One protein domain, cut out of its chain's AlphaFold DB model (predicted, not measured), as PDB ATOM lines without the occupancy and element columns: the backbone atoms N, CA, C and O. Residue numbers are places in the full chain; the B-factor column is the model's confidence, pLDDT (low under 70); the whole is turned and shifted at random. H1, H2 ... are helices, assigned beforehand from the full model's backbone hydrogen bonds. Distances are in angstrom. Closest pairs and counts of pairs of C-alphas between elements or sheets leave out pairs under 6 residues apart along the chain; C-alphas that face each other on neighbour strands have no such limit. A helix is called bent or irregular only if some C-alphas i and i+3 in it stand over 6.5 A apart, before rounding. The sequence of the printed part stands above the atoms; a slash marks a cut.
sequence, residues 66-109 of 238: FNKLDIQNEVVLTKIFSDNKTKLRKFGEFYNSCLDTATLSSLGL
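AT A GLANCE: This is residues 66 to 109 of the 238 residues of the protein "Peptidase_M13_N domain-containing protein" of Aphanomyces astaci (UniProt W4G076). Three helices strung along the chain make an open V: H1 is one arm, H2 followed by the small H3 is the other, and the two arms meet near the end of H1 and in the first part of H2. The loop of residues 83 to 88 joins the arms at the point of the V, while the far parts of both arms, residues 66 to 77 and 97 to 109, stand free. The printed part has 44 residues with three named helices, in the order H1, H2, H3, and no named strand; its class is all helix. It is loose, with a radius of gyration of the C-alphas of 13.0 A, and flat, spanning 36 by 28 by 12 A.

HOW THE PARTS SIT: H1, residues 66 to 82, touches H2, residues 89 to 99, with its residues 81 to 82 alone. There are 5 pairs of C-alphas within 8 A between them, and the closest C-alphas, those of Phe 81 and Gly 92, are 4.5 A apart. H1 and H2 run opposite ways at a steep tilt of 69 degrees, only just short of about perpendicular, and their centres are 15.6 A apart. H2 and H3, residues 101 to 107, meet only through their link. H1 and H3 are apart. In H1, H2 and H3 every O i to N i+4 pair is within hydrogen-bond range.

IN THESE COORDINATES: H1 runs from Phe 66, with its C-alpha at (-14.405, 13.241, -66.451), to Ser 82, with its C-alpha at (-17.958, -4.952, -51.395). It is the longest helix, with 17 residues and 23.9 A from first to last C-alpha. H2 has 11 residues, from Arg 89 to Leu 99, and measures 15.3 A from first to last C-alpha. H3 has 7 residues, from Thr 101 to Leu 107, and measures 9.8 A; C-alpha 107 is at (-16.541, 6.545, -30.996). No helix is bent or irregular.

THE WHOLE: The two C-alphas farthest apart are those of Phe 66 and Ser 106, at 36.8 A, and the first and last printed C-alphas, those of Phe 66 and Leu 109, are 35.6 A apart. The printed part, residues 66 to 109, has no cut. The link from H1 to H2, 6 residues, is short, the link from H2 to H3, 1 residue, is tight, and no link is long. The mean pLDDT of the printed part is 88.9; residues 84 to 87, in the link from H1 to H2, are under 70.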
ATOM      1  N   PHE A  66     -15.089  13.758 -67.630       89.94
ATOM      2  CA  PHE A  66     -14.405  13.241 -66.451       89.94
ATOM      3  C   PHE A  66     -15.397  12.822 -65.377       89.94
ATOM      4  O   PHE A  66     -15.381  11.662 -64.979       89.94
ATOM      5  N   ASN A  67     -16.340  13.693 -64.997       89.44
ATOM      6  CA  ASN A  67     -17.312  13.344 -63.956       89.44
ATOM      7  C   ASN A  67     -18.143  12.107 -64.320       89.44
ATOM      8  O   ASN A  67     -18.385  11.248 -63.475       89.44
ATOM      9  N   LYS A  68     -18.536  11.969 -65.592       85.50
ATOM     10  CA  LYS A  68     -19.248  10.777 -66.066       85.50
ATOM     11  C   LYS A  68     -18.427   9.500 -65.871       85.50
ATOM     12  O   LYS A  68     -18.976   8.486 -65.441       85.50
ATOM     13  N   LEU A  69     -17.136   9.539 -66.199       91.44
ATOM     14  CA  LEU A  69     -16.237   8.404 -66.005       91.44
ATOM     15  C   LEU A  69     -15.998   8.126 -64.521       91.44
ATOM     16  O   LEU A  69     -16.007   6.965 -64.126       91.44
ATOM     17  N   ASP A  70     -15.844   9.162 -63.702       92.06
ATOM     18  CA  ASP A  70     -15.639   9.026 -62.262       92.06
ATOM     19  C   ASP A  70     -16.836   8.347 -61.590       92.06
ATOM     20  O   ASP A  70     -16.648   7.364 -60.878       92.06
ATOM     21  N   ILE A  71     -18.065   8.771 -61.909       89.69
ATOM     22  CA  ILE A  71     -19.300   8.147 -61.405       89.69
ATOM     23  C   ILE A  71     -19.371   6.668 -61.815       89.69
ATOM     24  O   ILE A  71     -19.689   5.793 -61.009       89.69
ATOM     25  N   GLN A  72     -19.058   6.353 -63.075       92.38
ATOM     26  CA  GLN A  72     -19.056   4.966 -63.553       92.38
ATOM     27  C   GLN A  72     -17.976   4.120 -62.864       92.38
ATOM     28  O   GLN A  72     -18.228   2.970 -62.495       92.38
ATOM     29  N   ASN A  73     -16.787   4.688 -62.664       95.56
ATOM     30  CA  ASN A  73     -15.690   4.035 -61.964       95.56
ATOM     31  C   ASN A  73     -16.031   3.799 -60.494       95.56
ATOM     32  O   ASN A  73     -15.745   2.721 -59.978       95.56
ATOM     33  N   GLU A  74     -16.679   4.751 -59.829       93.12
ATOM     34  CA  GLU A  74     -17.106   4.627 -58.436       93.12
ATOM     35  C   GLU A  74     -18.058   3.442 -58.236       93.12
ATOM     36  O   GLU A  74     -17.882   2.663 -57.296       93.12
ATOM     37  N   VAL A  75     -19.001   3.221 -59.159       93.31
ATOM     38  CA  VAL A  75     -19.889   2.044 -59.132       93.31
ATOM     39  C   VAL A  75     -19.087   0.742 -59.216       93.31
ATOM     40  O   VAL A  75     -19.336  -0.209 -58.466       93.31
ATOM     41  N   VAL A  76     -18.098   0.684 -60.112       92.94
ATOM     42  CA  VAL A  76     -17.232  -0.494 -60.269       92.94
ATOM     43  C   VAL A  76     -16.372  -0.715 -59.022       92.94
ATOM     44  O   VAL A  76     -16.302  -1.837 -58.520       92.94
ATOM     45  N   LEU A  77     -15.751   0.340 -58.494       90.69
ATOM     46  CA  LEU A  77     -14.913   0.291 -57.295       90.69
ATOM     47  C   LEU A  77     -15.715  -0.133 -56.065       90.69
ATOM     48  O   LEU A  77     -15.283  -1.022 -55.336       90.69
ATOM     49  N   THR A  78     -16.918   0.412 -55.887       90.19
ATOM     50  CA  THR A  78     -17.845   0.025 -54.814       90.19
ATOM     51  C   THR A  78     -18.140  -1.471 -54.860       90.19
ATOM     52  O   THR A  78     -18.063  -2.158 -53.839       90.19
ATOM     53  N   LYS A  79     -18.398  -2.022 -56.053       88.69
ATOM     54  CA  LYS A  79     -18.605  -3.465 -56.234       88.69
ATOM     55  C   LYS A  79     -17.356  -4.279 -55.894       88.69
ATOM     56  O   LYS A  79     -17.473  -5.321 -55.254       88.69
ATOM     57  N   ILE A  80     -16.174  -3.818 -56.307       88.06
ATOM     58  CA  ILE A  80     -14.896  -4.483 -56.016       88.06
ATOM     59  C   ILE A  80     -14.628  -4.520 -54.508       88.06
ATOM     60  O   ILE A  80     -14.230  -5.562 -53.993       88.06
ATOM     61  N   PHE A  81     -14.851  -3.413 -53.798       87.25
ATOM     62  CA  PHE A  81     -14.599  -3.335 -52.357       87.25
ATOM     63  C   PHE A  81     -15.658  -4.062 -51.522       87.25
ATOM     64  O   PHE A  81     -15.338  -4.562 -50.443       87.25
ATOM     65  N   SER A  82     -16.883  -4.185 -52.038       81.50
ATOM     66  CA  SER A  82     -17.958  -4.952 -51.395       81.50
ATOM     67  C   SER A  82     -17.788  -6.472 -51.555       81.50
ATOM     68  O   SER A  82     -18.212  -7.236 -50.687       81.50
ATOM     69  N   ASP A  83     -17.159  -6.944 -52.639       74.94
ATOM     70  CA  ASP A  83     -16.851  -8.367 -52.853       74.94
ATOM     71  C   ASP A  83     -15.572  -8.745 -52.083       74.94
ATOM     72  O   ASP A  83     -14.452  -8.640 -52.584       74.94
ATOM     73  N   ASN A  84     -15.740  -9.169 -50.827       63.25
ATOM     74  CA  ASN A  84     -14.671  -9.393 -49.843       63.25
ATOM     75  C   ASN A  84     -13.806 -10.654 -50.113       63.25
ATOM     76  O   ASN A  84     -13.464 -11.423 -49.209       63.25
ATOM     77  N   LYS A  85     -13.460 -10.913 -51.380       68.19
ATOM     78  CA  LYS A  85     -12.586 -12.016 -51.797       68.19
ATOM     79  C   LYS A  85     -11.125 -11.703 -51.471       68.19
ATOM     80  O   LYS A  85     -10.627 -10.584 -51.587       68.19
ATOM     81  N   THR A  86     -10.413 -12.753 -51.083       63.53
ATOM     82  CA  THR A  86      -9.157 -12.749 -50.314       63.53
ATOM     83  C   THR A  86      -7.995 -11.898 -50.846       63.53
ATOM     84  O   THR A  86      -7.109 -11.568 -50.060       63.53
ATOM     85  N   LYS A  87      -7.975 -11.490 -52.125       66.69
ATOM     86  CA  LYS A  87      -6.902 -10.643 -52.688       66.69
ATOM     87  C   LYS A  87      -7.015  -9.160 -52.315       66.69
ATOM     88  O   LYS A  87      -5.993  -8.482 -52.308       66.69
ATOM     89  N   LEU A  88      -8.209  -8.668 -51.977       77.88
ATOM     90  CA  LEU A  88      -8.450  -7.257 -51.635       77.88
ATOM     91  C   LEU A  88      -9.056  -7.070 -50.239       77.88
ATOM     92  O   LEU A  88      -9.534  -5.985 -49.921       77.88
ATOM     93  N   ARG A  89      -8.982  -8.093 -49.377       83.56
ATOM     94  CA  ARG A  89      -9.630  -8.098 -48.055       83.56
ATOM     95  C   ARG A  89      -9.347  -6.836 -47.231       83.56
ATOM     96  O   ARG A  89     -10.276  -6.238 -46.714       83.56
ATOM     97  N   LYS A  90      -8.090  -6.381 -47.168       87.25
ATOM     98  CA  LYS A  90      -7.726  -5.159 -46.423       87.25
ATOM     99  C   LYS A  90      -8.370  -3.888 -46.989       87.25
ATOM    100  O   LYS A  90      -8.704  -2.993 -46.225       87.25
ATOM    101  N   PHE A  91      -8.539  -3.804 -48.310       86.81
ATOM    102  CA  PHE A  91      -9.221  -2.674 -48.944       86.81
ATOM    103  C   PHE A  91     -10.722  -2.714 -48.660       86.81
ATOM    104  O   PHE A  91     -11.292  -1.680 -48.336       86.81
ATOM    105  N   GLY A  92     -11.335  -3.901 -48.708       88.50
ATOM    106  CA  GLY A  92     -12.732  -4.088 -48.315       88.50
ATOM    107  C   GLY A  92     -12.971  -3.764 -46.837       88.50
ATOM    108  O   GLY A  92     -13.899  -3.035 -46.516       88.50
ATOM    109  N   GLU A  93     -12.110  -4.232 -45.929       90.12
ATOM    110  CA  GLU A  93     -12.162  -3.897 -44.494       90.12
ATOM    111  C   GLU A  93     -12.056  -2.381 -44.263       90.12
ATOM    112  O   GLU A  93     -12.864  -1.810 -43.534       90.12
ATOM    113  N   PHE A  94     -11.103  -1.715 -44.923       91.06
ATOM    114  CA  PHE A  94     -10.940  -0.266 -44.824       91.06
ATOM    115  C   PHE A  94     -12.145   0.495 -45.395       91.06
ATOM    116  O   PHE A  94     -12.661   1.399 -44.741       91.06
ATOM    117  N   TYR A  95     -12.648   0.095 -46.565       91.44
ATOM    118  CA  TYR A  95     -13.847   0.676 -47.171       91.44
ATOM    119  C   TYR A  95     -15.058   0.535 -46.242       91.44
ATOM    120  O   TYR A  95     -15.721   1.520 -45.927       91.44
ATOM    121  N   ASN A  96     -15.281  -0.665 -45.701       90.56
ATOM    122  CA  ASN A  96     -16.377  -0.927 -44.773       90.56
ATOM    123  C   ASN A  96     -16.230  -0.166 -43.446       90.56
ATOM    124  O   ASN A  96     -17.241   0.245 -42.887       90.56
ATOM    125  N   SER A  97     -15.007   0.099 -42.964       92.94
ATOM    126  CA  SER A  97     -14.818   0.944 -41.773       92.94
ATOM    127  C   SER A  97     -15.265   2.396 -41.978       92.94
ATOM    128  O   SER A  97     -15.652   3.049 -41.016       92.94
ATOM    129  N   CYS A  98     -15.255   2.893 -43.221       93.88
ATOM    130  CA  CYS A  98     -15.789   4.213 -43.557       93.88
ATOM    131  C   CYS A  98     -17.329   4.212 -43.568       93.88
ATOM    132  O   CYS A  98     -17.955   5.203 -43.202       93.88
ATOM    133  N   LEU A  99     -17.944   3.090 -43.959       94.00
ATOM    134  CA  LEU A  99     -19.401   2.953 -44.059       94.00
ATOM    135  C   LEU A  99     -20.093   2.645 -42.720       94.00
ATOM    136  O   LEU A  99     -21.298   2.873 -42.596       94.00
ATOM    137  N   ASP A 100     -19.366   2.143 -41.717       96.25
ATOM    138  CA  ASP A 100     -19.904   1.843 -40.384       96.25
ATOM    139  C   ASP A 100     -20.128   3.117 -39.550       96.25
ATOM    140  O   ASP A 100     -19.425   3.440 -38.587       96.25
ATOM    141  N   THR A 101     -21.161   3.863 -39.936       97.31
ATOM    142  CA  THR A 101     -21.573   5.108 -39.278       97.31
ATOM    143  C   THR A 101     -22.014   4.906 -37.828       97.31
ATOM    144  O   THR A 101     -21.911   5.844 -37.034       97.31
ATOM    145  N   ALA A 102     -22.456   3.703 -37.445       98.00
ATOM    146  CA  ALA A 102     -22.834   3.387 -36.070       98.00
ATOM    147  C   ALA A 102     -21.601   3.358 -35.158       98.00
ATOM    148  O   ALA A 102     -21.581   4.032 -34.123       98.00
ATOM    149  N   THR A 103     -20.547   2.650 -35.572       97.56
ATOM    150  CA  THR A 103     -19.270   2.641 -34.848       97.56
ATOM    151  C   THR A 103     -18.637   4.033 -34.827       97.56
ATOM    152  O   THR A 103     -18.219   4.486 -33.761       97.56
ATOM    153  N   LEU A 104     -18.628   4.757 -35.957       97.19
ATOM    154  CA  LEU A 104     -18.109   6.133 -36.016       97.19
ATOM    155  C   LEU A 104     -18.843   7.075 -35.047       97.19
ATOM    156  O   LEU A 104     -18.203   7.824 -34.311       97.19
ATOM    157  N   SER A 105     -20.176   7.001 -34.996       97.56
ATOM    158  CA  SER A 105     -20.990   7.826 -34.091       97.56
ATOM    159  C   SER A 105     -20.754   7.479 -32.621       97.56
ATOM    160  O   SER A 105     -20.700   8.372 -31.780       97.56
ATOM    161  N   SER A 106     -20.587   6.189 -32.314       98.12
ATOM    162  CA  SER A 106     -20.296   5.703 -30.961       98.12
ATOM    163  C   SER A 106     -18.922   6.163 -30.460       98.12
ATOM    164  O   SER A 106     -18.787   6.597 -29.319       98.12
ATOM    165  N   LEU A 107     -17.903   6.114 -31.324       97.94
ATOM    166  CA  LEU A 107     -16.541   6.545 -30.996       97.94
ATOM    167  C   LEU A 107     -16.414   8.066 -30.848       97.94
ATOM    168  O   LEU A 107     -15.550   8.538 -30.107       97.94
ATOM    169  N   GLY A 108     -17.235   8.841 -31.563       96.88
ATOM    170  CA  GLY A 108     -17.203  10.300 -31.524       96.88
ATOM    171  C   GLY A 108     -15.793  10.857 -31.765       96.88
ATOM    172  O   GLY A 108     -15.151  10.559 -32.770       96.88
ATOM    173  N   LEU A 109     -15.297  11.670 -30.828       97.06
ATOM    174  CA  LEU A 109     -13.966  12.286 -30.909       97.06
ATOM    175  C   LEU A 109     -12.868  11.502 -30.181       97.06
ATOM    176  O   LEU A 109     -11.714  11.934 -30.200       97.06
TER     177      LEU A 109